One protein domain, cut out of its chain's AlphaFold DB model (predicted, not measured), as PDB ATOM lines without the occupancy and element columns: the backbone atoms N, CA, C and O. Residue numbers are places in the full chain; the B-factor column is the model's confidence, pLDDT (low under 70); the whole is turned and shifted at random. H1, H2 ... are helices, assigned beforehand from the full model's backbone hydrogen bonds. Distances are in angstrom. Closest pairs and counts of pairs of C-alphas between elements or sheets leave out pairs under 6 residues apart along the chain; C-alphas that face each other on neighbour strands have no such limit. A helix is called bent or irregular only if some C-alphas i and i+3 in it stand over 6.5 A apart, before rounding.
ATOM      1  N   VAL A 380     -34.537   3.540  52.188       84.31
ATOM      2  CA  VAL A 380     -33.485   4.488  52.578       84.31
ATOM      3  C   VAL A 380     -34.044   5.513  53.568       84.31
ATOM      4  O   VAL A 380     -33.433   5.729  54.618       84.31
ATOM      5  N   LEU A 381     -35.244   6.046  53.315       86.38
ATOM      6  CA  LEU A 381     -35.962   6.923  54.245       86.38
ATOM      7  C   LEU A 381     -36.265   6.205  55.571       86.38
ATOM      8  O   LEU A 381     -35.946   6.731  56.638       86.38
ATOM      9  N   GLN A 382     -36.733   4.948  55.529       83.06
ATOM     10  CA  GLN A 382     -36.903   4.112  56.732       83.06
ATOM     11  C   GLN A 382     -35.628   4.024  57.589       83.06
ATOM     12  O   GLN A 382     -35.699   4.025  58.820       83.06
ATOM     13  N   ARG A 383     -34.444   3.967  56.964       81.12
ATOM     14  CA  ARG A 383     -33.157   3.925  57.678       81.12
ATOM     15  C   ARG A 383     -32.744   5.268  58.271       81.12
ATOM     16  O   ARG A 383     -32.086   5.260  59.313       81.12
ATOM     17  N   ILE A 384     -33.134   6.389  57.664       84.50
ATOM     18  CA  ILE A 384     -32.993   7.721  58.274       84.50
ATOM     19  C   ILE A 384     -33.881   7.797  59.520       84.50
ATOM     20  O   ILE A 384     -33.372   8.113  60.593       84.50
ATOM     21  N   ILE A 385     -35.157   7.402  59.415       83.94
ATOM     22  CA  ILE A 385     -36.118   7.373  60.535       83.94
ATOM     23  C   ILE A 385     -35.578   6.520  61.697       83.94
ATOM     24  O   ILE A 385     -35.487   6.995  62.828       83.94
ATOM     25  N   GLN A 386     -35.124   5.291  61.421       83.50
ATOM     26  CA  GLN A 386     -34.559   4.377  62.430       83.50
ATOM     27  C   GLN A 386     -33.303   4.916  63.140       83.50
ATOM     28  O   GLN A 386     -32.984   4.467  64.240       83.50
ATOM     29  N   ASN A 387     -32.583   5.864  62.531       82.25
ATOM     30  CA  ASN A 387     -31.375   6.469  63.098       82.25
ATOM     31  C   ASN A 387     -31.560   7.961  63.429       82.25
ATOM     32  O   ASN A 387     -30.573   8.632  63.732       82.25
ATOM     33  N   ALA A 388     -32.795   8.481  63.423       85.62
ATOM     34  CA  ALA A 388     -33.077   9.911  63.537       85.62
ATOM     35  C   ALA A 388     -32.429  10.548  64.776       85.62
ATOM     36  O   ALA A 388     -31.760  11.568  64.649       85.62
ATOM     37  N   GLU A 389     -32.510   9.911  65.946       82.50
ATOM     38  CA  GLU A 389     -31.876  10.400  67.185       82.50
ATOM     39  C   GLU A 389     -30.341  10.485  67.099       82.50
ATOM     40  O   GLU A 389     -29.726  11.397  67.655       82.50
ATOM     41  N   GLN A 390     -29.707   9.568  66.363       81.12
ATOM     42  CA  GLN A 390     -28.261   9.599  66.120       81.12
ATOM     43  C   GLN A 390     -27.899  10.711  65.125       81.12
ATOM     44  O   GLN A 390     -26.892  11.387  65.303       81.12
ATOM     45  N   ILE A 391     -28.737  10.950  64.110       83.88
ATOM     46  CA  ILE A 391     -28.547  12.031  63.130       83.88
ATOM     47  C   ILE A 391     -28.733  13.402  63.797       83.88
ATOM     48  O   ILE A 391     -27.851  14.254  63.677       83.88
ATOM     49  N   LYS A 392     -29.812  13.586  64.577       82.88
ATOM     50  CA  LYS A 392     -30.069  14.785  65.396       82.88
ATOM     51  C   LYS A 392     -28.863  15.126  66.268       82.88
ATOM     52  O   LYS A 392     -28.404  16.262  66.236       82.88
ATOM     53  N   THR A 393     -28.336  14.157  67.022       79.06
ATOM     54  CA  THR A 393     -27.233  14.382  67.978       79.06
ATOM     55  C   THR A 393     -25.850  14.517  67.332       79.06
ATOM     56  O   THR A 393     -24.974  15.150  67.924       79.06
ATOM     57  N   ALA A 394     -25.627  13.964  66.135       77.06
ATOM     58  CA  ALA A 394     -24.325  14.003  65.464       77.06
ATOM     59  C   ALA A 394     -24.072  15.274  64.633       77.06
ATOM     60  O   ALA A 394     -22.910  15.635  64.442       77.06
ATOM     61  N   VAL A 395     -25.112  15.952  64.136       79.31
ATOM     62  CA  VAL A 395     -24.964  17.211  63.384       79.31
ATOM     63  C   VAL A 395     -24.705  18.371  64.347       79.31
ATOM     64  O   VAL A 395     -25.530  18.680  65.206       79.31
ATOM     65  N   ARG A 396     -23.553  19.035  64.187       72.31
ATOM     66  CA  ARG A 396     -23.123  20.149  65.048       72.31
ATOM     67  C   ARG A 396     -23.478  21.511  64.456       72.31
ATOM     68  O   ARG A 396     -24.216  22.257  65.096       72.31
ATOM     69  N   ASP A 397     -23.024  21.807  63.236       78.00
ATOM     70  CA  ASP A 397     -23.397  23.025  62.505       78.00
ATOM     71  C   ASP A 397     -24.596  22.773  61.572       78.00
ATOM     72  O   ASP A 397     -24.463  22.297  60.440       78.00
ATOM     73  N   ALA A 398     -25.792  23.124  62.051       81.69
ATOM     74  CA  ALA A 398     -27.005  23.093  61.237       81.69
ATOM     75  C   ALA A 398     -27.050  24.214  60.178       81.69
ATOM     76  O   ALA A 398     -27.746  24.065  59.178       81.69
ATOM     77  N   SER A 399     -26.308  25.314  60.345       82.00
ATOM     78  CA  SER A 399     -26.294  26.431  59.386       82.00
ATOM     79  C   SER A 399     -25.502  26.084  58.122       82.00
ATOM     80  O   SER A 399     -25.926  26.409  57.011       82.00
ATOM     81  N   LYS A 400     -24.389  25.360  58.279       84.19
ATOM     82  CA  LYS A 400     -23.614  24.775  57.179       84.19
ATOM     83  C   LYS A 400     -24.397  23.661  56.484       84.19
ATOM     84  O   LYS A 400     -24.459  23.653  55.258       84.19
ATOM     85  N   LEU A 401     -25.080  22.800  57.250       86.31
ATOM     86  CA  LEU A 401     -25.981  21.789  56.688       86.31
ATOM     87  C   LEU A 401     -27.101  22.420  55.843       86.31
ATOM     88  O   LEU A 401     -27.286  22.011  54.703       86.31
ATOM     89  N   LEU A 402     -27.814  23.429  56.356       86.25
ATOM     90  CA  LEU A 402     -28.882  24.116  55.614       86.25
ATOM     91  C   LEU A 402     -28.382  24.735  54.299       86.25
ATOM     92  O   LEU A 402     -29.065  24.628  53.284       86.25
ATOM     93  N   LYS A 403     -27.189  25.344  54.295       85.06
ATOM     94  CA  LYS A 403     -26.589  25.934  53.084       85.06
ATOM     95  C   LYS A 403     -26.256  24.886  52.025       85.06
ATOM     96  O   LYS A 403     -26.555  25.103  50.854       85.06
ATOM     97  N   GLU A 404     -25.686  23.748  52.419       86.44
ATOM     98  CA  GLU A 404     -25.439  22.651  51.478       86.44
ATOM     99  C   GLU A 404     -26.747  22.007  51.001       86.44
ATOM    100  O   GLU A 404     -26.897  21.766  49.808       86.44
ATOM    101  N   LEU A 405     -27.737  21.789  51.876       88.06
ATOM    102  CA  LEU A 405     -29.038  21.237  51.473       88.06
ATOM    103  C   LEU A 405     -29.788  22.148  50.489       88.06
ATOM    104  O   LEU A 405     -30.394  21.632  49.551       88.06
ATOM    105  N   LEU A 406     -29.699  23.474  50.647       86.75
ATOM    106  CA  LEU A 406     -30.188  24.433  49.651       86.75
ATOM    107  C   LEU A 406     -29.373  24.336  48.347       86.75
ATOM    108  O   LEU A 406     -29.943  24.223  47.266       86.75
ATOM    109  N   SER A 407     -28.039  24.290  48.438       86.75
ATOM    110  CA  SER A 407     -27.136  24.167  47.278       86.75
ATOM    111  C   SER A 407     -27.239  22.828  46.519       86.75
ATOM    112  O   SER A 407     -26.696  22.701  45.421       86.75
ATOM    113  N   TRP A 408     -27.928  21.838  47.092       86.00
ATOM    114  CA  TRP A 408     -28.273  20.553  46.474       86.00
ATOM    115  C   TRP A 408     -29.788  20.396  46.221       86.00
ATOM    116  O   TRP A 408     -30.243  19.279  45.973       86.00
ATOM    117  N   PHE A 409     -30.564  21.490  46.276       83.81
ATOM    118  CA  PHE A 409     -32.015  21.539  46.017       83.81
ATOM    119  C   PHE A 409     -32.855  20.538  46.842       83.81
ATOM    120  O   PHE A 409     -33.909  20.070  46.409       83.81
ATOM    121  N   VAL A 410     -32.402  20.204  48.056       84.81
ATOM    122  CA  VAL A 410     -33.138  19.327  48.988       84.81
ATOM    123  C   VAL A 410     -34.259  20.093  49.694       84.81
ATOM    124  O   VAL A 410     -35.307  19.517  49.975       84.81
ATOM    125  N   ILE A 411     -34.042  21.386  49.945       86.56
ATOM    126  CA  ILE A 411     -34.988  22.344  50.536       86.56
ATOM    127  C   ILE A 411     -35.122  23.563  49.613       86.56
ATOM    128  O   ILE A 411     -34.183  23.870  48.876       86.56
ATOM    129  N   SER A 412     -36.261  24.258  49.650       84.62
ATOM    130  CA  SER A 412     -36.457  25.510  48.896       84.62
ATOM    131  C   SER A 412     -35.797  26.722  49.577       84.62
ATOM    132  O   SER A 412     -35.367  26.651  50.733       84.62
ATOM    133  N   GLU A 413     -35.740  27.871  48.892       82.94
ATOM    134  CA  GLU A 413     -35.350  29.141  49.527       82.94
ATOM    135  C   GLU A 413     -36.347  29.568  50.620       82.94
ATOM    136  O   GLU A 413     -35.951  30.103  51.661       82.94
ATOM    137  N   GLU A 414     -37.637  29.279  50.433       82.00
ATOM    138  CA  GLU A 414     -38.686  29.538  51.424       82.00
ATOM    139  C   GLU A 414     -38.440  28.709  52.695       82.00
ATOM    140  O   GLU A 414     -38.331  29.277  53.787       82.00
ATOM    141  N   ASP A 415     -38.213  27.400  52.540       81.88
ATOM    142  CA  ASP A 415     -37.826  26.477  53.616       81.88
ATOM    143  C   ASP A 415     -36.535  26.930  54.313       81.88
ATOM    144  O   ASP A 415     -36.479  27.018  55.540       81.88
ATOM    145  N   TYR A 416     -35.493  27.268  53.546       83.94
ATOM    146  CA  TYR A 416     -34.213  27.730  54.087       83.94
ATOM    147  C   TYR A 416     -34.387  28.992  54.941       83.94
ATOM    148  O   TYR A 416     -33.864  29.058  56.058       83.94
ATOM    149  N   THR A 417     -35.160  29.980  54.472       80.50
ATOM    150  CA  THR A 417     -35.443  31.176  55.282       80.50
ATOM    151  C   THR A 417     -36.389  30.889  56.452       80.50
ATOM    152  O   THR A 417     -36.328  31.599  57.454       80.50
ATOM    153  N   SER A 418     -37.233  29.857  56.380       82.69
ATOM    154  CA  SER A 418     -38.040  29.378  57.509       82.69
ATOM    155  C   SER A 418     -37.151  28.776  58.604       82.69
ATOM    156  O   SER A 418     -37.114  29.290  59.725       82.69
ATOM    157  N   TYR A 419     -36.321  27.783  58.269       81.50
ATOM    158  CA  TYR A 419     -35.406  27.134  59.214       81.50
ATOM    159  C   TYR A 419     -34.370  28.103  59.804       81.50
ATOM    160  O   TYR A 419     -34.066  28.020  60.994       81.50
ATOM    161  N   CYS A 420     -33.889  29.083  59.026       77.12
ATOM    162  CA  CYS A 420     -33.004  30.140  59.532       77.12
ATOM    163  C   CYS A 420     -33.689  31.132  60.495       77.12
ATOM    164  O   CYS A 420     -32.992  31.818  61.241       77.12
ATOM    165  N   ARG A 421     -35.028  31.226  60.504       70.81
ATOM    166  CA  ARG A 421     -35.797  32.010  61.494       70.81
ATOM    167  C   ARG A 421     -36.217  31.175  62.712       70.81
ATOM    168  O   ARG A 421     -36.462  31.744  63.770       70.81
ATOM    169  N   ALA A 422     -36.332  29.854  62.566       60.84
ATOM    170  CA  ALA A 422     -37.040  28.992  63.514       60.84
ATOM    171  C   ALA A 422     -36.251  28.571  64.770       60.84
ATOM    172  O   ALA A 422     -36.875  28.173  65.753       60.84
ATOM    173  N   SER A 423     -34.910  28.604  64.771       54.31
ATOM    174  CA  SER A 423     -34.125  28.053  65.890       54.31
ATOM    175  C   SER A 423     -32.734  28.669  66.065       54.31
ATOM    176  O   SER A 423     -32.012  28.904  65.100       54.31
ATOM    177  N   SER A 424     -32.315  28.822  67.325       57.06
ATOM    178  CA  SER A 424     -30.921  29.071  67.730       57.06
ATOM    179  C   SER A 424     -30.138  27.787  68.060       57.06
ATOM    180  O   SER A 424     -28.937  27.851  68.314       57.06
ATOM    181  N   MET A 425     -30.800  26.623  68.068       61.53
ATOM    182  CA  MET A 425     -30.258  25.314  68.454       61.53
ATOM    183  C   MET A 425     -30.265  24.340  67.265       61.53
ATOM    184  O   MET A 425     -31.309  24.100  66.650       61.53
ATOM    185  N   SER A 426     -29.115  23.729  66.966       67.38
ATOM    186  CA  SER A 426     -28.916  22.887  65.775       67.38
ATOM    187  C   SER A 426     -29.782  21.624  65.741       67.38
ATOM    188  O   SER A 426     -30.330  21.289  64.694       67.38
ATOM    189  N   HIS A 427     -29.965  20.945  66.878       74.81
ATOM    190  CA  HIS A 427     -30.715  19.684  66.943       74.81
ATOM    191  C   HIS A 427     -32.188  19.821  66.508       74.81
ATOM    192  O   HIS A 427     -32.698  18.944  65.814       74.81
ATOM    193  N   ALA A 428     -32.848  20.939  66.845       78.12
ATOM    194  CA  ALA A 428     -34.246  21.189  66.478       78.12
ATOM    195  C   ALA A 428     -34.428  21.411  64.964       78.12
ATOM    196  O   ALA A 428     -35.400  20.940  64.381       78.12
ATOM    197  N   VAL A 429     -33.457  22.057  64.306       80.44
ATOM    198  CA  VAL A 429     -33.448  22.221  62.840       80.44
ATOM    199  C   VAL A 429     -33.345  20.858  62.150       80.44
ATOM    200  O   VAL A 429     -34.055  20.589  61.188       80.44
ATOM    201  N   VAL A 430     -32.491  19.967  62.659       82.94
ATOM    202  CA  VAL A 430     -32.305  18.618  62.095       82.94
ATOM    203  C   VAL A 430     -33.544  17.743  62.303       82.94
ATOM    204  O   VAL A 430     -33.895  16.959  61.426       82.94
ATOM    205  N   GLU A 431     -34.250  17.903  63.422       83.94
ATOM    206  CA  GLU A 431     -35.544  17.254  63.664       83.94
ATOM    207  C   GLU A 431     -36.638  17.740  62.697       83.94
ATOM    208  O   GLU A 431     -37.377  16.919  62.150       83.94
ATOM    209  N   GLN A 432     -36.691  19.045  62.410       82.38
ATOM    210  CA  GLN A 432     -37.593  19.606  61.400       82.38
ATOM    211  C   GLN A 432     -37.242  19.126  59.980       82.38
ATOM    212  O   GLN A 432     -38.134  18.698  59.254       82.38
ATOM    213  N   LEU A 433     -35.956  19.086  59.611       85.31
ATOM    214  CA  LEU A 433     -35.493  18.559  58.316       85.31
ATOM    215  C   LEU A 433     -35.815  17.067  58.128       85.31
ATOM    216  O   LEU A 433     -36.213  16.657  57.040       85.31
ATOM    217  N   ILE A 434     -35.675  16.246  59.176       86.81
ATOM    218  CA  ILE A 434     -36.080  14.831  59.126       86.81
ATOM    219  C   ILE A 434     -37.605  14.719  58.984       86.81
ATOM    220  O   ILE A 434     -38.075  13.899  58.201       86.81
ATOM    221  N   SER A 435     -38.376  15.565  59.674       85.12
ATOM    222  CA  SER A 435     -39.842  15.600  59.553       85.12
ATOM    223  C   SER A 435     -40.298  15.999  58.142       85.12
ATOM    224  O   SER A 435     -41.192  15.366  57.586       85.12
ATOM    225  N   TYR A 436     -39.629  16.976  57.524       86.69
ATOM    226  CA  TYR A 436     -39.842  17.382  56.132       86.69
ATOM    227  C   TYR A 436     -39.571  16.235  55.146       86.69
ATOM    228  O   TYR A 436     -40.405  15.948  54.295       86.69
ATOM    229  N   LEU A 437     -38.460  15.503  55.302       85.19
ATOM    230  CA  LEU A 437     -38.157  14.337  54.457       85.19
ATOM    231  C   LEU A 437     -39.169  13.191  54.614       85.19
ATOM    232  O   LEU A 437     -39.400  12.456  53.657       85.19
ATOM    233  N   ILE A 438     -39.778  13.039  55.796       84.38
ATOM    234  CA  ILE A 438     -40.873  12.084  56.027       84.38
ATOM    235  C   ILE A 438     -42.161  12.550  55.334       84.38
ATOM    236  O   ILE A 438     -42.876  11.722  54.782       84.38
ATOM    237  N   GLN A 439     -42.454  13.853  55.341       83.38
ATOM    238  CA  GLN A 439     -43.656  14.423  54.721       83.38
ATOM    239  C   GLN A 439     -43.589  14.456  53.184       83.38
ATOM    240  O   GLN A 439     -44.611  14.294  52.525       83.38
ATOM    241  N   GLU A 440     -42.402  14.670  52.615       79.50
ATOM    242  CA  GLU A 440     -42.181  14.762  51.164       79.50
ATOM    243  C   GLU A 440     -42.133  13.396  50.452       79.50
ATOM    244  O   GLU A 440     -42.286  13.349  49.235       79.50
ATOM    245  N   GLU A 441     -41.810  12.313  51.176       80.19
ATOM    246  CA  GLU A 441     -41.527  10.941  50.683       80.19
ATOM    247  C   GLU A 441     -40.569  10.824  49.466       80.19
ATOM    248  O   GLU A 441     -40.381   9.750  48.890       80.19
ATOM    249  N   ASN A 442     -39.904  11.912  49.072       86.19
ATOM    250  CA  ASN A 442     -39.162  11.995  47.820       86.19
ATOM    251  C   ASN A 442     -37.832  11.206  47.876       86.19
ATOM    252  O   ASN A 442     -36.901  11.534  48.628       86.19
ATOM    253  N   ARG A 443     -37.728  10.183  47.014       87.69
ATOM    254  CA  ARG A 443     -36.561   9.290  46.855       87.69
ATOM    255  C   ARG A 443     -35.251  10.040  46.566       87.69
ATOM    256  O   ARG A 443     -34.198   9.650  47.083       87.69
ATOM    257  N   VAL A 444     -35.293  11.104  45.759       89.56
ATOM    258  CA  VAL A 444     -34.118  11.906  45.370       89.56
ATOM    259  C   VAL A 444     -33.657  12.787  46.528       89.56
ATOM    260  O   VAL A 444     -32.505  12.663  46.952       89.56
ATOM    261  N   LYS A 445     -34.549  13.598  47.118       89.31
ATOM    262  CA  LYS A 445     -34.258  14.449  48.292       89.31
ATOM    263  C   LYS A 445     -33.646  13.633  49.437       89.31
ATOM    264  O   LYS A 445     -32.614  14.018  49.990       89.31
ATOM    265  N   THR A 446     -34.210  12.455  49.710       88.94
ATOM    266  CA  THR A 446     -33.713  11.479  50.697       88.94
ATOM    267  C   THR A 446     -32.252  11.065  50.452       88.94
ATOM    268  O   THR A 446     -31.452  10.986  51.390       88.94
ATOM    269  N   ARG A 447     -31.864  10.829  49.192       89.12
ATOM    270  CA  ARG A 447     -30.504  10.391  48.818       89.12
ATOM    271  C   ARG A 447     -29.513  11.554  48.736       89.12
ATOM    272  O   ARG A 447     -28.369  11.397  49.169       89.12
ATOM    273  N   SER A 448     -29.954  12.730  48.294       87.81
ATOM    274  CA  SER A 448     -29.178  13.977  48.363       87.81
ATOM    275  C   SER A 448     -28.869  14.388  49.810       87.81
ATOM    276  O   SER A 448     -27.736  14.765  50.107       87.81
ATOM    277  N   PHE A 449     -29.813  14.222  50.744       89.62
ATOM    278  CA  PHE A 449     -29.590  14.461  52.177       89.62
ATOM    279  C   PHE A 449     -28.496  13.549  52.764       89.62
ATOM    280  O   PHE A 449     -27.580  14.030  53.437       89.62
ATOM    281  N   ILE A 450     -28.525  12.244  52.454       88.75
ATOM    282  CA  ILE A 450     -27.456  11.307  52.854       88.75
ATOM    283  C   ILE A 450     -26.116  11.688  52.222       88.75
ATOM    284  O   ILE A 450     -25.091  11.621  52.904       88.75
ATOM    285  N   ARG A 451     -26.105  12.108  50.948       89.38
ATOM    286  CA  ARG A 451     -24.888  12.579  50.277       89.38
ATOM    287  C   ARG A 451     -24.260  13.739  51.053       89.38
ATOM    288  O   ARG A 451     -23.111  13.608  51.472       89.38
ATOM    289  N   VAL A 452     -25.015  14.816  51.286       88.12
ATOM    290  CA  VAL A 452     -24.535  16.015  51.997       88.12
ATOM    291  C   VAL A 452     -23.994  15.652  53.382       88.12
ATOM    292  O   VAL A 452     -22.867  16.012  53.718       88.12
ATOM    293  N   LEU A 453     -24.726  14.852  54.162       85.50
ATOM    294  CA  LEU A 453     -24.263  14.414  55.484       85.50
ATOM    295  C   LEU A 453     -23.035  13.484  55.440       85.50
ATOM    296  O   LEU A 453     -22.268  13.454  56.401       85.50
ATOM    297  N   SER A 454     -22.807  12.756  54.341       86.31
ATOM    298  CA  SER A 454     -21.602  11.931  54.148       86.31
ATOM    299  C   SER A 454     -20.353  12.731  53.746       86.31
ATOM    300  O   SER A 454     -19.237  12.253  53.962       86.31
ATOM    301  N   GLU A 455     -20.535  13.930  53.182       82.00
ATOM    302  CA  GLU A 455     -19.461  14.857  52.788       82.00
ATOM    303  C   GLU A 455     -19.112  15.861  53.915       82.00
ATOM    304  O   GLU A 455     -18.025  16.437  53.917       82.00
ATOM    305  N   MET A 456     -19.975  16.018  54.930       80.62
ATOM    306  CA  MET A 456     -19.730  16.852  56.117       80.62
ATOM    307  C   MET A 456     -18.668  16.258  57.064       80.62
ATOM    308  O   MET A 456     -18.832  15.166  57.611       80.62
ATOM    309  N   GLU A 457     -17.601  17.016  57.341       65.56
ATOM    310  CA  GLU A 457     -16.487  16.605  58.222       65.56
ATOM    311  C   GLU A 457     -16.815  16.627  59.733       65.56
ATOM    312  O   GLU A 457     -16.069  16.073  60.537       65.56
ATOM    313  N   GLU A 458     -17.922  17.258  60.133       65.69
ATOM    314  CA  GLU A 458     -18.253  17.583  61.537       65.69
ATOM    315  C   GLU A 458     -19.210  16.583  62.218       65.69
ATOM    316  O   GLU A 458     -19.617  16.785  63.366       65.69
ATOM    317  N   VAL A 459     -19.574  15.511  61.509       71.94
ATOM    318  CA  VAL A 459     -20.482  14.440  61.957       71.94
ATOM    319  C   VAL A 459     -19.715  13.384  62.769       71.94
ATOM    320  O   VAL A 459     -18.517  13.181  62.571       71.94
ATOM    321  N   ASP A 460     -20.390  12.672  63.681       73.81
ATOM    322  CA  ASP A 460     -19.776  11.572  64.443       73.81
ATOM    323  C   ASP A 460     -19.090  10.530  63.519       73.81
ATOM    324  O   ASP A 460     -19.736  10.017  62.599       73.81
ATOM    325  N   PRO A 461     -17.820  10.138  63.763       75.06
ATOM    326  CA  PRO A 461     -17.076   9.240  62.873       75.06
ATOM    327  C   PRO A 461     -17.643   7.822  62.695       75.06
ATOM    328  O   PRO A 461     -17.159   7.087  61.830       75.06
ATOM    329  N   LYS A 462     -18.607   7.368  63.504       76.62
ATOM    330  CA  LYS A 462     -19.332   6.100  63.289       76.62
ATOM    331  C   LYS A 462     -20.541   6.323  62.384       76.62
ATOM    332  O   LYS A 462     -20.726   5.557  61.439       76.62
ATOM    333  N   LEU A 463     -21.294   7.402  62.607       79.44
ATOM    334  CA  LEU A 463     -22.425   7.766  61.752       79.44
ATOM    335  C   LEU A 463     -21.965   8.192  60.347       79.44
ATOM    336  O   LEU A 463     -22.517   7.718  59.359       79.44
ATOM    337  N   GLN A 464     -20.891   8.980  60.242       80.44
ATOM    338  CA  GLN A 464     -20.285   9.377  58.964       80.44
ATOM    339  C   GLN A 464     -19.799   8.150  58.162       80.44
ATOM    340  O   GLN A 464     -20.028   8.064  56.955       80.44
ATOM    341  N   ARG A 465     -19.205   7.141  58.830       81.88
ATOM    342  CA  ARG A 465     -18.853   5.843  58.211       81.88
ATOM    343  C   ARG A 465     -20.081   5.121  57.639       81.88
ATOM    344  O   ARG A 465     -19.990   4.539  56.560       81.88
ATOM    345  N   TRP A 466     -21.214   5.160  58.340       84.94
ATOM    346  CA  TRP A 466     -22.473   4.548  57.903       84.94
ATOM    347  C   TRP A 466     -23.129   5.318  56.742       84.94
ATOM    348  O   TRP A 466     -23.466   4.707  55.729       84.94
ATOM    349  N   MET A 467     -23.209   6.650  56.824       84.94
ATOM    350  CA  MET A 467     -23.697   7.521  55.742       84.94
ATOM    351  C   MET A 467     -22.873   7.342  54.468       84.94
ATOM    352  O   MET A 467     -23.431   7.146  53.389       84.94
ATOM    353  N   LYS A 468     -21.542   7.306  54.597       86.38
ATOM    354  CA  LYS A 468     -20.646   7.021  53.476       86.38
ATOM    355  C   LYS A 468     -20.874   5.627  52.894       86.38
ATOM    356  O   LYS A 468     -20.913   5.496  51.679       86.38
ATOM    357  N   HIS A 469     -21.109   4.605  53.717       85.50
ATOM    358  CA  HIS A 469     -21.436   3.266  53.217       85.50
ATOM    359  C   HIS A 469     -22.751   3.223  52.415       85.50
ATOM    360  O   HIS A 469     -22.816   2.514  51.410       85.50
ATOM    361  N   LEU A 470     -23.775   3.985  52.822       83.25
ATOM    362  CA  LEU A 470     -25.019   4.138  52.055       83.25
ATOM    363  C   LEU A 470     -24.787   4.921  50.749       83.25
ATOM    364  O   LEU A 470     -25.248   4.500  49.690       83.25
ATOM    365  N   ASN A 471     -24.000   5.998  50.782       87.44
ATOM    366  CA  ASN A 471     -23.613   6.737  49.577       87.44
ATOM    367  C   ASN A 471     -22.816   5.854  48.585       87.44
ATOM    368  O   ASN A 471     -23.106   5.851  47.388       87.44
ATOM    369  N   ASP A 472     -21.878   5.048  49.091       87.06
ATOM    370  CA  ASP A 472     -21.074   4.078  48.334       87.06
ATOM    371  C   ASP A 472     -21.903   2.875  47.835       87.06
ATOM    372  O   ASP A 472     -21.464   2.153  46.936       87.06
ATOM    373  N   LEU A 473     -23.071   2.591  48.427       85.12
ATOM    374  CA  LEU A 473     -24.055   1.658  47.864       85.12
ATOM    375  C   LEU A 473     -24.733   2.282  46.644       85.12
ATOM    376  O   LEU A 473     -24.673   1.683  45.571       85.12
ATOM    377  N   GLY A 474     -25.240   3.512  46.765       85.56
ATOM    378  CA  GLY A 474     -25.875   4.211  45.645       85.56
ATOM    379  C   GLY A 474     -24.951   4.416  44.442       85.56
ATOM    380  O   GLY A 474     -25.353   4.192  43.304       85.56
ATOM    381  N   LEU A 475     -23.670   4.737  44.662       87.31
ATOM    382  CA  LEU A 475     -22.686   4.823  43.567       87.31
ATOM    383  C   LEU A 475     -22.457   3.473  42.857       87.31
ATOM    384  O   LEU A 475     -22.223   3.444  41.649       87.31
ATOM    385  N   ARG A 476     -22.556   2.340  43.571       85.94
ATOM    386  CA  ARG A 476     -22.499   0.996  42.959       85.94
ATOM    387  C   ARG A 476     -23.788   0.649  42.218       85.94
ATOM    388  O   ARG A 476     -23.712   0.039  41.154       85.94
ATOM    389  N   ALA A 477     -24.941   1.070  42.731       86.00
ATOM    390  CA  ALA A 477     -26.211   0.930  42.031       86.00
ATOM    391  C   ALA A 477     -26.212   1.705  40.705       86.00
ATOM    392  O   ALA A 477     -26.655   1.167  39.693       86.00
ATOM    393  N   THR A 478     -25.621   2.907  40.664       88.44
ATOM    394  CA  THR A 478     -25.498   3.699  39.428       88.44
ATOM    395  C   THR A 478     -24.684   2.960  38.361       88.44
ATOM    396  O   THR A 478     -25.083   2.934  37.200       88.44
ATOM    397  N   VAL A 479     -23.585   2.293  38.740       86.00
ATOM    398  CA  VAL A 479     -22.794   1.469  37.803       86.00
ATOM    399  C   VAL A 479     -23.632   0.323  37.221       86.00
ATOM    400  O   VAL A 479     -23.599   0.108  36.010       86.00
ATOM    401  N   ASN A 480     -24.419  -0.373  38.046       84.44
ATOM    402  CA  ASN A 480     -25.306  -1.442  37.576       84.44
ATOM    403  C   ASN A 480     -26.399  -0.904  36.636       84.44
ATOM    404  O   ASN A 480     -26.597  -1.456  35.556       84.44
ATOM    405  N   PHE A 481     -27.036   0.216  36.993       88.31
ATOM    406  CA  PHE A 481     -28.068   0.867  36.181       88.31
ATOM    407  C   PHE A 481     -27.550   1.254  34.786       88.31
ATOM    408  O   PHE A 481     -28.210   0.972  33.788       88.31
ATOM    409  N   ILE A 482     -26.340   1.820  34.683       86.25
ATOM    410  CA  ILE A 482     -25.717   2.138  33.383       86.25
ATOM    411  C   ILE A 482     -25.452   0.860  32.570       86.25
ATOM    412  O   ILE A 482     -25.690   0.844  31.361       86.25
ATOM    413  N   LEU A 483     -24.979  -0.216  33.211       83.62
ATOM    414  CA  LEU A 483     -24.698  -1.493  32.540       83.62
ATOM    415  C   LEU A 483     -25.969  -2.191  32.029       83.62
ATOM    416  O   LEU A 483     -25.935  -2.784  30.953       83.62
ATOM    417  N   GLN A 484     -27.073  -2.115  32.776       84.75
ATOM    418  CA  GLN A 484     -28.353  -2.741  32.422       84.75
ATOM    419  C   GLN A 484     -29.163  -1.888  31.432       84.75
ATOM    420  O   GLN A 484     -29.651  -2.405  30.429       84.75
ATOM    421  N   TYR A 485     -29.281  -0.579  31.680       85.25
ATOM    422  CA  TYR A 485     -30.219   0.302  30.970       85.25
ATOM    423  C   TYR A 485     -29.555   1.316  30.025       85.25
ATOM    424  O   TYR A 485     -30.252   2.029  29.304       85.25
ATOM    425  N   GLY A 486     -28.221   1.342  29.921       81.44
ATOM    426  CA  GLY A 486     -27.465   2.253  29.044       81.44
ATOM    427  C   GLY A 486     -27.727   2.119  27.533       81.44
ATOM    428  O   GLY A 486     -27.177   2.888  26.744       81.44
ATOM    429  N   GLN A 487     -28.559   1.161  27.107       78.12
ATOM    430  CA  GLN A 487     -29.127   1.125  25.753       78.12
ATOM    431  C   GLN A 487     -30.425   1.940  25.639       78.12
ATOM    432  O   GLN A 487     -30.580   2.672  24.667       78.12
ATOM    433  N   PHE A 488     -31.308   1.898  26.642       78.25
ATOM    434  CA  PHE A 488     -32.525   2.721  26.693       78.25
ATOM    435  C   PHE A 488     -32.194   4.207  26.860       78.25
ATOM    436  O   PHE A 488     -32.815   5.048  26.219       78.25
ATOM    437  N   LEU A 489     -31.126   4.533  27.603       79.94
ATOM    438  CA  LEU A 489     -30.614   5.908  27.700       79.94
ATOM    439  C   LEU A 489     -30.234   6.515  26.328       79.94
ATOM    440  O   LEU A 489     -30.225   7.730  26.187       79.94
ATOM    441  N   LYS A 490     -29.967   5.701  25.292       77.88
ATOM    442  CA  LYS A 490     -29.680   6.175  23.917       77.88
ATOM    443  C   LYS A 490     -30.921   6.587  23.122       77.88
ATOM    444  O   LYS A 490     -30.769   7.077  22.009       77.88
ATOM    445  N   GLN A 491     -32.116   6.349  23.659       74.06
ATOM    446  CA  GLN A 491     -33.402   6.608  23.003       74.06
ATOM    447  C   GLN A 491     -34.168   7.775  23.653       74.06
ATOM    448  O   GLN A 491     -35.303   8.043  23.273       74.06
ATOM    449  N   LEU A 492     -33.565   8.457  24.632       79.38
ATOM    450  CA  LEU A 492     -34.162   9.606  25.314       79.38
ATOM    451  C   LEU A 492     -34.030  10.887  24.486       79.38
ATOM    452  O   LEU A 492     -33.017  11.107  23.819       79.38
ATOM    453  N   ASP A 493     -35.016  11.773  24.616       78.69
ATOM    454  CA  ASP A 493     -34.874  13.162  24.198       78.69
ATOM    455  C   ASP A 493     -34.163  13.969  25.296       78.69
ATOM    456  O   ASP A 493     -34.698  14.225  26.377       78.69
ATOM    457  N   PHE A 494     -32.924  14.363  25.009       78.31
ATOM    458  CA  PHE A 494     -32.084  15.142  25.915       78.31
ATOM    459  C   PHE A 494     -32.401  16.641  25.916       78.31
ATOM    460  O   PHE A 494     -31.940  17.345  26.819       78.31
ATOM    461  N   SER A 495     -33.189  17.143  24.958       76.44
ATOM    462  CA  SER A 495     -33.569  18.560  24.913       76.44
ATOM    463  C   SER A 495     -34.356  18.952  26.170       76.44
ATOM    464  O   SER A 495     -33.994  19.921  26.840       76.44
ATOM    465  N   ILE A 496     -35.317  18.106  26.562       80.25
ATOM    466  CA  ILE A 496     -36.153  18.212  27.770       80.25
ATOM    467  C   ILE A 496     -35.295  18.294  29.045       80.25
ATOM    468  O   ILE A 496     -35.603  19.056  29.955       80.25
ATOM    469  N   LEU A 497     -34.193  17.538  29.108       81.50
ATOM    470  CA  LEU A 497     -33.324  17.449  30.290       81.50
ATOM    471  C   LEU A 497     -32.275  18.567  30.376       81.50
ATOM    472  O   LEU A 497     -31.728  18.798  31.454       81.50
ATOM    473  N   SER A 498     -31.987  19.263  29.272       82.12
ATOM    474  CA  SER A 498     -30.887  20.238  29.203       82.12
ATOM    475  C   SER A 498     -31.072  21.436  30.147       82.12
ATOM    476  O   SER A 498     -30.157  21.766  30.903       82.12
ATOM    477  N   ALA A 499     -32.258  22.052  30.174       84.00
ATOM    478  CA  ALA A 499     -32.543  23.177  31.066       84.00
ATOM    479  C   ALA A 499     -32.655  22.756  32.553       84.00
ATOM    480  O   ALA A 499     -31.923  23.337  33.359       84.00
ATOM    481  N   PRO A 500     -33.423  21.710  32.934       85.12
ATOM    482  CA  PRO A 500     -33.460  21.212  34.314       85.12
ATOM    483  C   PRO A 500     -32.095  20.765  34.862       85.12
ATOM    484  O   PRO A 500     -31.820  20.933  36.053       85.12
ATOM    485  N   TRP A 501     -31.208  20.224  34.014       86.81
ATOM    486  CA  TRP A 501     -29.825  19.930  34.406       86.81
ATOM    487  C   TRP A 501     -29.038  21.202  34.723       86.81
ATOM    488  O   TRP A 501     -28.386  21.282  35.765       86.81
ATOM    489  N   ASN A 502     -29.096  22.197  33.836       87.12
ATOM    490  CA  ASN A 502     -28.361  23.452  33.990       87.12
ATOM    491  C   ASN A 502     -28.795  24.233  35.239       87.12
ATOM    492  O   ASN A 502     -27.953  24.847  35.891       87.12
ATOM    493  N   GLU A 503     -30.079  24.158  35.589       85.75
ATOM    494  CA  GLU A 503     -30.656  24.746  36.799       85.75
ATOM    495  C   GLU A 503     -30.200  24.020  38.079       85.75
ATOM    496  O   GLU A 503     -29.613  24.645  38.963       85.75
ATOM    497  N   LYS A 504     -30.402  22.694  38.171       83.06
ATOM    498  CA  LYS A 504     -30.115  21.924  39.400       83.06
ATOM    499  C   LYS A 504     -28.639  21.570  39.611       83.06
ATOM    500  O   LYS A 504     -28.191  21.457  40.752       83.06
ATOM    501  N   TYR A 505     -27.889  21.339  38.534       86.50
ATOM    502  CA  TYR A 505     -26.569  20.692  38.580       86.50
ATOM    503  C   TYR A 505     -25.476  21.392  37.749       86.50
ATOM    504  O   TYR A 505     -24.294  21.104  37.957       86.50
ATOM    505  N   GLY A 506     -25.824  22.334  36.862       81.25
ATOM    506  CA  GLY A 506     -24.869  23.037  35.989       81.25
ATOM    507  C   GLY A 506     -23.765  23.798  36.737       81.25
ATOM    508  O   GLY A 506     -22.640  23.892  36.254       81.25
ATOM    509  N   SER A 507     -24.047  24.258  37.961       80.50
ATOM    510  CA  SER A 507     -23.086  24.919  38.862       80.50
ATOM    511  C   SER A 507     -22.170  23.963  39.648       80.50
ATOM    512  O   SER A 507     -21.220  24.418  40.288       80.50
ATOM    513  N   LYS A 508     -22.445  22.650  39.628       82.81
ATOM    514  CA  LYS A 508     -21.682  21.600  40.339       82.81
ATOM    515  C   LYS A 508     -20.843  20.725  39.400       82.81
ATOM    516  O   LYS A 508     -19.877  20.115  39.856       82.81
ATOM    517  N   PHE A 509     -21.216  20.647  38.122       83.00
ATOM    518  CA  PHE A 509     -20.485  19.930  37.073       83.00
ATOM    519  C   PHE A 509     -20.156  20.893  35.923       83.00
ATOM    520  O   PHE A 509     -19.263  21.717  36.083       83.00
ATOM    521  N   ASP A 510     -20.889  20.834  34.808       83.81
ATOM    522  CA  ASP A 510     -20.803  21.793  33.705       83.81
ATOM    523  C   ASP A 510     -22.208  22.071  33.137       83.81
ATOM    524  O   ASP A 510     -23.129  21.256  33.286       83.81
ATOM    525  N   TYR A 511     -22.351  23.199  32.435       81.38
ATOM    526  CA  TYR A 511     -23.542  23.525  31.648       81.38
ATOM    527  C   TYR A 511     -23.570  22.747  30.323       81.38
ATOM    528  O   TYR A 511     -22.559  22.638  29.627       81.38
ATOM    529  N   VAL A 512     -24.750  22.255  29.949       80.50
ATOM    530  CA  VAL A 512     -25.024  21.515  28.709       80.50
ATOM    531  C   VAL A 512     -25.807  22.408  27.746       80.50
ATOM    532  O   VAL A 512     -26.908  22.862  28.064       80.50
ATOM    533  N   SER A 513     -25.260  22.651  26.554       73.25
ATOM    534  CA  SER A 513     -25.935  23.421  25.499       73.25
ATOM    535  C   SER A 513     -26.982  22.583  24.765       73.25
ATOM    536  O   SER A 513     -26.702  21.471  24.324       73.25
ATOM    537  N   SER A 514     -28.165  23.154  24.537       59.88
ATOM    538  CA  SER A 514     -29.269  22.535  23.784       59.88
ATOM    539  C   SER A 514     -29.042  22.447  22.263       59.88
ATOM    540  O   SER A 514     -29.912  21.970  21.539       59.88
ATOM    541  N   SER A 515     -27.884  22.898  21.769       52.91
ATOM    542  CA  SER A 515     -27.497  22.908  20.351       52.91
ATOM    543  C   SER A 515     -26.540  21.779  19.935       52.91
ATOM    544  O   SER A 515     -26.127  21.745  18.779       52.91
ATOM    545  N   SER A 516     -26.130  20.908  20.863       59.34
ATOM    546  CA  SER A 516     -25.264  19.748  20.584       59.34
ATOM    547  C   SER A 516     -26.068  18.536  20.111       59.34
ATOM    548  O   SER A 516     -27.257  18.419  20.412       59.34
ATOM    549  N   GLU A 517     -25.430  17.594  19.408       65.75
ATOM    550  CA  GLU A 517     -26.117  16.357  19.023       65.75
ATOM    551  C   GLU A 517     -26.490  15.536  20.271       65.75
ATOM    552  O   GLU A 517     -25.678  15.365  21.184       65.75
ATOM    553  N   SER A 518     -27.678  14.920  20.290       64.00
ATOM    554  CA  SER A 518     -28.163  14.084  21.410       64.00
ATOM    555  C   SER A 518     -27.180  12.969  21.810       64.00
ATOM    556  O   SER A 518     -27.162  12.503  22.948       64.00
ATOM    557  N   LYS A 519     -26.330  12.556  20.864       67.88
ATOM    558  CA  LYS A 519     -25.266  11.560  21.021       67.88
ATOM    559  C   LYS A 519     -24.080  12.076  21.844       67.88
ATOM    560  O   LYS A 519     -23.537  11.327  22.652       67.88
ATOM    561  N   GLU A 520     -23.706  13.343  21.661       72.19
ATOM    562  CA  GLU A 520     -22.666  14.029  22.439       72.19
ATOM    563  C   GLU A 520     -23.154  14.324  23.858       72.19
ATOM    564  O   GLU A 520     -22.409  14.146  24.820       72.19
ATOM    565  N   ILE A 521     -24.426  14.716  23.996       75.06
ATOM    566  CA  ILE A 521     -25.048  15.012  25.292       75.06
ATOM    567  C   ILE A 521     -25.117  13.746  26.167       75.06
ATOM    568  O   ILE A 521     -24.733  13.783  27.338       75.06
ATOM    569  N   LEU A 522     -25.508  12.595  25.604       77.44
ATOM    570  CA  LEU A 522     -25.435  11.314  26.318       77.44
ATOM    571  C   LEU A 522     -23.996  10.951  26.721       77.44
ATOM    572  O   LEU A 522     -23.769  10.493  27.841       77.44
ATOM    573  N   ASP A 523     -23.029  11.122  25.819       79.62
ATOM    574  CA  ASP A 523     -21.622  10.823  26.100       79.62
ATOM    575  C   ASP A 523     -21.054  11.755  27.188       79.62
ATOM    576  O   ASP A 523     -20.300  11.305  28.051       79.62
ATOM    577  N   TYR A 524     -21.496  13.019  27.255       84.31
ATOM    578  CA  TYR A 524     -21.249  13.878  28.414       84.31
ATOM    579  C   TYR A 524     -21.838  13.276  29.696       84.31
ATOM    580  O   TYR A 524     -21.102  13.138  30.677       84.31
ATOM    581  N   PHE A 525     -23.118  12.889  29.710       82.25
ATOM    582  CA  PHE A 525     -23.774  12.372  30.918       82.25
ATOM    583  C   PHE A 525     -23.187  11.054  31.429       82.25
ATOM    584  O   PHE A 525     -23.088  10.882  32.641       82.25
ATOM    585  N   LEU A 526     -22.759  10.150  30.541       81.31
ATOM    586  CA  LEU A 526     -22.162   8.862  30.917       81.31
ATOM    587  C   LEU A 526     -20.655   8.934  31.226       81.31
ATOM    588  O   LEU A 526     -20.108   7.994  31.814       81.31
ATOM    589  N   LYS A 527     -19.964  10.022  30.863       81.94
ATOM    590  CA  LYS A 527     -18.555  10.233  31.236       81.94
ATOM    591  C   LYS A 527     -18.400  10.428  32.755       81.94
ATOM    592  O   LYS A 527     -19.199  11.150  33.354       81.94
ATOM    593  N   PRO A 528     -17.335   9.869  33.375       75.06
ATOM    594  CA  PRO A 528     -16.985  10.131  34.773       75.06
ATOM    595  C   PRO A 528     -16.911  11.638  35.102       75.06
ATOM    596  O   PRO A 528     -16.616  12.433  34.204       75.06
ATOM    597  N   PRO A 529     -17.112  12.052  36.369       84.50
ATOM    598  CA  PRO A 529     -17.193  11.233  37.590       84.50
ATOM    599  C   PRO A 529     -18.538  10.502  37.778       84.50
ATOM    600  O   PRO A 529     -19.558  10.921  37.238       84.50
ATOM    601  N   LEU A 530     -18.558   9.408  38.552       84.62
ATOM    602  CA  LEU A 530     -19.770   8.587  38.769       84.62
ATOM    603  C   LEU A 530     -20.879   9.360  39.492       84.62
ATOM    604  O   LEU A 530     -22.063   9.142  39.248       84.62
ATOM    605  N   GLU A 531     -20.486  10.305  40.339       85.12
ATOM    606  CA  GLU A 531     -21.348  11.238  41.051       85.12
ATOM    607  C   GLU A 531     -22.197  12.072  40.081       85.12
ATOM    608  O   GLU A 531     -23.364  12.330  40.372       85.12
ATOM    609  N   LYS A 532     -21.644  12.437  38.913       89.62
ATOM    610  CA  LYS A 532     -22.357  13.155  37.846       89.62
ATOM    611  C   LYS A 532     -23.418  12.269  37.203       89.62
ATOM    612  O   LYS A 532     -24.571  12.678  37.084       89.62
ATOM    613  N   VAL A 533     -23.050  11.032  36.860       88.69
ATOM    614  CA  VAL A 533     -23.983  10.070  36.255       88.69
ATOM    615  C   VAL A 533     -25.110   9.707  37.229       88.69
ATOM    616  O   VAL A 533     -26.249   9.531  36.810       88.69
ATOM    617  N   ARG A 534     -24.840   9.676  38.543       91.06
ATOM    618  CA  ARG A 534     -25.884   9.486  39.563       91.06
ATOM    619  C   ARG A 534     -26.832  10.684  39.661       91.06
ATOM    620  O   ARG A 534     -28.036  10.470  39.715       91.06
ATOM    621  N   CYS A 535     -26.322  11.918  39.628       90.25
ATOM    622  CA  CYS A 535     -27.170  13.115  39.551       90.25
ATOM    623  C   CYS A 535     -28.032  13.136  38.273       90.25
ATOM    624  O   CYS A 535     -29.166  13.601  38.315       90.25
ATOM    625  N   PHE A 536     -27.543  12.576  37.159       90.06
ATOM    626  CA  PHE A 536     -28.348  12.390  35.946       90.06
ATOM    627  C   PHE A 536     -29.483  11.365  36.151       90.06
ATOM    628  O   PHE A 536     -30.618  11.642  35.776       90.06
ATOM    629  N   VAL A 537     -29.234  10.233  36.827       90.56
ATOM    630  CA  VAL A 537     -30.305   9.282  37.212       90.56
ATOM    631  C   VAL A 537     -31.320   9.921  38.170       90.56
ATOM    632  O   VAL A 537     -32.518   9.699  38.029       90.56
ATOM    633  N   TRP A 538     -30.874  10.766  39.102       92.25
ATOM    634  CA  TRP A 538     -31.772  11.545  39.962       92.25
ATOM    635  C   TRP A 538     -32.625  12.549  39.172       92.25
ATOM    636  O   TRP A 538     -33.810  12.684  39.456       92.25
ATOM    637  N   LEU A 539     -32.069  13.196  38.140       90.38
ATOM    638  CA  LEU A 539     -32.837  14.095  37.273       90.38
ATOM    639  C   LEU A 539     -33.920  13.354  36.467       90.38
ATOM    640  O   LEU A 539     -34.976  13.928  36.208       90.38
ATOM    641  N   LEU A 540     -33.682  12.091  36.094       90.06
ATOM    642  CA  LEU A 540     -34.675  11.248  35.416       90.06
ATOM    643  C   LEU A 540     -35.856  10.879  36.333       90.06
ATOM    644  O   LEU A 540     -36.983  10.832  35.849       90.06
ATOM    645  N   GLU A 541     -35.626  10.682  37.636       91.19
ATOM    646  CA  GLU A 541     -36.694  10.470  38.633       91.19
ATOM    647  C   GLU A 541     -37.455  11.771  38.938       91.19
ATOM    648  O   GLU A 541     -38.683  11.782  38.955       91.19
ATOM    649  N   ASP A 542     -36.751  12.900  39.081       88.75
ATOM    650  CA  ASP A 542     -37.379  14.223  39.247       88.75
ATOM    651  C   ASP A 542     -38.272  14.621  38.050       88.75
ATOM    652  O   ASP A 542     -39.133  15.487  38.185       88.75
ATOM    653  N   ASN A 543     -38.066  14.010  36.876       88.12
ATOM    654  CA  ASN A 543     -38.814  14.268  35.640       88.12
ATOM    655  C   ASN A 543     -39.559  13.018  35.123       88.12
ATOM    656  O   ASN A 543     -39.889  12.959  33.935       88.12
ATOM    657  N   ARG A 544     -39.823  12.032  35.998       86.19
ATOM    658  CA  ARG A 544     -40.308  10.671  35.681       86.19
ATOM    659  C   ARG A 544     -41.479  10.628  34.693       86.19
ATOM    660  O   ARG A 544     -41.484   9.778  33.804       86.19
ATOM    661  N   GLU A 545     -42.419  11.567  34.772       85.81
ATOM    662  CA  GLU A 545     -43.577  11.673  33.864       85.81
ATOM    663  C   GLU A 545     -43.206  11.790  32.373       85.81
ATOM    664  O   GLU A 545     -43.920  11.274  31.516       85.81
ATOM    665  N   HIS A 546     -42.059  12.394  32.048       83.94
ATOM    666  CA  HIS A 546     -41.581  12.533  30.666       83.94
ATOM    667  C   HIS A 546     -40.932  11.251  30.115       83.94
ATOM    668  O   HIS A 546     -40.722  11.143  28.907       83.94
ATOM    669  N   PHE A 547     -40.628  10.265  30.972       85.12
ATOM    670  CA  PHE A 547     -39.900   9.046  30.595       85.12
ATOM    671  C   PHE A 547     -40.590   7.738  31.054       85.12
ATOM    672  O   PHE A 547     -39.964   6.943  31.762       85.12
ATOM    673  N   PRO A 548     -41.840   7.436  30.620       83.31
ATOM    674  CA  PRO A 548     -42.551   6.197  30.979       83.31
ATOM    675  C   PRO A 548     -41.755   4.902  30.758       83.31
ATOM    676  O   PRO A 548     -41.843   3.967  31.549       83.31
ATOM    677  N   SER A 549     -40.921   4.858  29.714       82.19
ATOM    678  CA  SER A 549     -40.054   3.716  29.389       82.19
ATOM    679  C   SER A 549     -38.957   3.433  30.425       82.19
ATOM    680  O   SER A 549     -38.375   2.349  30.403       82.19
ATOM    681  N   LEU A 550     -38.671   4.373  31.333       85.81
ATOM    682  CA  LEU A 550     -37.691   4.216  32.408       85.81
ATOM    683  C   LEU A 550     -38.306   3.967  33.787       85.81
ATOM    684  O   LEU A 550     -37.545   3.640  34.693       85.81
ATOM    685  N   HIS A 551     -39.631   4.062  33.967       88.88
ATOM    686  CA  HIS A 551     -40.283   3.920  35.285       88.88
ATOM    687  C   HIS A 551     -39.813   2.656  36.018       88.88
ATOM    688  O   HIS A 551     -39.204   2.752  37.079       88.88
ATOM    689  N   GLN A 552     -39.949   1.487  35.382       87.50
ATOM    690  CA  GLN A 552     -39.518   0.200  35.941       87.50
ATOM    691  C   GLN A 552     -38.005   0.126  36.237       87.50
ATOM    692  O   GLN A 552     -37.593  -0.558  37.173       87.50
ATOM    693  N   ALA A 553     -37.170   0.805  35.444       86.50
ATOM    694  CA  ALA A 553     -35.718   0.822  35.629       86.50
ATOM    695  C   ALA A 553     -35.300   1.709  36.813       86.50
ATOM    696  O   ALA A 553     -34.371   1.369  37.548       86.50
ATOM    697  N   LEU A 554     -35.997   2.833  37.002       88.12
ATOM    698  CA  LEU A 554     -35.818   3.739  38.133       88.12
ATOM    699  C   LEU A 554     -36.329   3.088  39.426       88.12
ATOM    700  O   LEU A 554     -35.593   3.047  40.410       88.12
ATOM    701  N   ASP A 555     -37.511   2.467  39.406       88.44
ATOM    702  CA  ASP A 555     -38.037   1.700  40.545       88.44
ATOM    703  C   ASP A 555     -37.087   0.549  40.943       88.44
ATOM    704  O   ASP A 555     -36.778   0.371  42.120       88.44
ATOM    705  N   GLU A 556     -36.517  -0.188  39.978       85.38
ATOM    706  CA  GLU A 556     -35.477  -1.191  40.261       85.38
ATOM    707  C   GLU A 556     -34.234  -0.572  40.929       85.38
ATOM    708  O   GLU A 556     -33.748  -1.103  41.935       85.38
ATOM    709  N   PHE A 557     -33.740   0.559  40.418       86.75
ATOM    710  CA  PHE A 557     -32.599   1.281  40.987       86.75
ATOM    711  C   PHE A 557     -32.850   1.711  42.443       86.75
ATOM    712  O   PHE A 557     -32.058   1.352  43.324       86.75
ATOM    713  N   PHE A 558     -33.960   2.406  42.711       85.31
ATOM    714  CA  PHE A 558     -34.269   2.966  44.031       85.31
ATOM    715  C   PHE A 558     -34.701   1.917  45.068       85.31
ATOM    716  O   PHE A 558     -34.297   2.039  46.229       85.31
ATOM    717  N   ASP A 559     -35.463   0.889  44.669       78.75
ATOM    718  CA  ASP A 559     -36.079  -0.067  45.605       78.75
ATOM    719  C   ASP A 559     -35.254  -1.356  45.803       78.75
ATOM    720  O   ASP A 559     -35.312  -1.964  46.880       78.75
ATOM    721  N   LYS A 560     -34.484  -1.797  44.790       64.69
ATOM    722  CA  LYS A 560     -33.707  -3.058  44.839       64.69
ATOM    723  C   LYS A 560     -32.200  -2.842  44.946       64.69
ATOM    724  O   LYS A 560     -31.550  -3.495  45.763       64.69
ATOM    725  N   VAL A 561     -31.618  -1.993  44.094       57.09
ATOM    726  CA  VAL A 561     -30.152  -1.965  43.907       57.09
ATOM    727  C   VAL A 561     -29.448  -1.071  44.936       57.09
ATOM    728  O   VAL A 561     -28.373  -1.434  45.420       57.09
ATOM    729  N   ASP A 562     -30.078   0.030  45.354       55.66
ATOM    730  CA  ASP A 562     -29.577   0.917  46.419       55.66
ATOM    731  C   ASP A 562     -29.495   0.246  47.807       55.66
ATOM    732  O   ASP A 562     -28.778   0.725  48.693       55.66
TER     733      ASP A 562
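This is residues 380 to 562 of the 1275 residues of the protein "RING-type E3 ubiquitin transferase" of Bambusicola thoracicus (UniProt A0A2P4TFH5). Two lobes of short helices, H1 to H6 in one and H8 to H12 in the other, sit side by side along one long helix, H7, which spans both. H6 and H11 lie nearest the middle, while H3 and H4 on one lobe and H9 on the other lie away from H7 with a gap between them. The printed part has 183 residues with twelve named helices, H1 to H12 in chain order, and no named strand; its class is all helix. The whole is compact, with a radius of gyration of the C-alphas of 17.0 A, and its outline is elongated, 50 by 31 by 27 A.

H7, residues 463 to 485, is the longest helix at 32.6 A, from C-alpha 463 at (-22.425, 7.766, 61.752) to C-alpha 485 at (-30.219, 0.302, 30.970). Before it come H1, residues 380 to 386, H2, 388 to 394, H3, 398 to 407, H4, 413 to 422, H5, 426 to 440 and 21.3 A long, and H6, 443 to 455 and 18.9 A. C-alpha 380 is at (-33.485, 4.488, 52.578). After it come H8, 488 to 491, H9, 495 to 504, H10, 518 to 526, H11, 530 to 542 and 18.5 A, and H12, 548 to 561 and 19.7 A. H9 is irregular, but only just, with C-alphas 496 and 499 7.0 A apart; H12 is irregular, with C-alphas 549 and 552 7.5 A apart.

With residues 464 to 471 alone H7 touches H6, closest at the C-alphas of Ser 454 and Lys 468, 5.0 A, at a steep tilt of 50 degrees. With residues 475 to 479 alone it touches H11, about perpendicular at 77 degrees, closest at the C-alphas of Thr 478 and Arg 534, 5.8 A. It also touches H12, the C-alphas of Ala 477 and Val 561 being closest at 5.2 A. H3, H4 and H5 form an up-and-down bundle, each running against the one before; H3 and H4 are a hairpin at 7 degrees, with Leu 402 and Tyr 416 closest at 6.6 A between C-alphas. H2 touches H5, the C-alphas of Lys 392 and His 427 being closest at 5.2 A, and H1 touches H6, those of Leu 381 and Thr 446 at 6.2 A. H11 touches H9, closest at the C-alphas of Trp 501 and Leu 539, 7.2 A, and H10, at those of Leu 526 and Val 533, 5.8 A. H8 and H10 only just touch, with 3 pairs of C-alphas within 8 A. H3 and H9 are apart. Every O i to N i+4 pair is within hydrogen-bond range in H1 to H6, H10 and H11, against 18 of 19 in H7, 4 of 6 in H9 and 8 of 10 in H12; H8 is too short for such a pair.

The C-alphas of Ser 424 and Glu 517 are the two farthest apart, 50.6 A. The printed part has no cut. The link H9 to H10, residues 505 to 517, is long. Mean pLDDT of the printed part is 81.6; residues 422 to 426, 457 to 458, 514 to 519 and 560 to 562 are under 70.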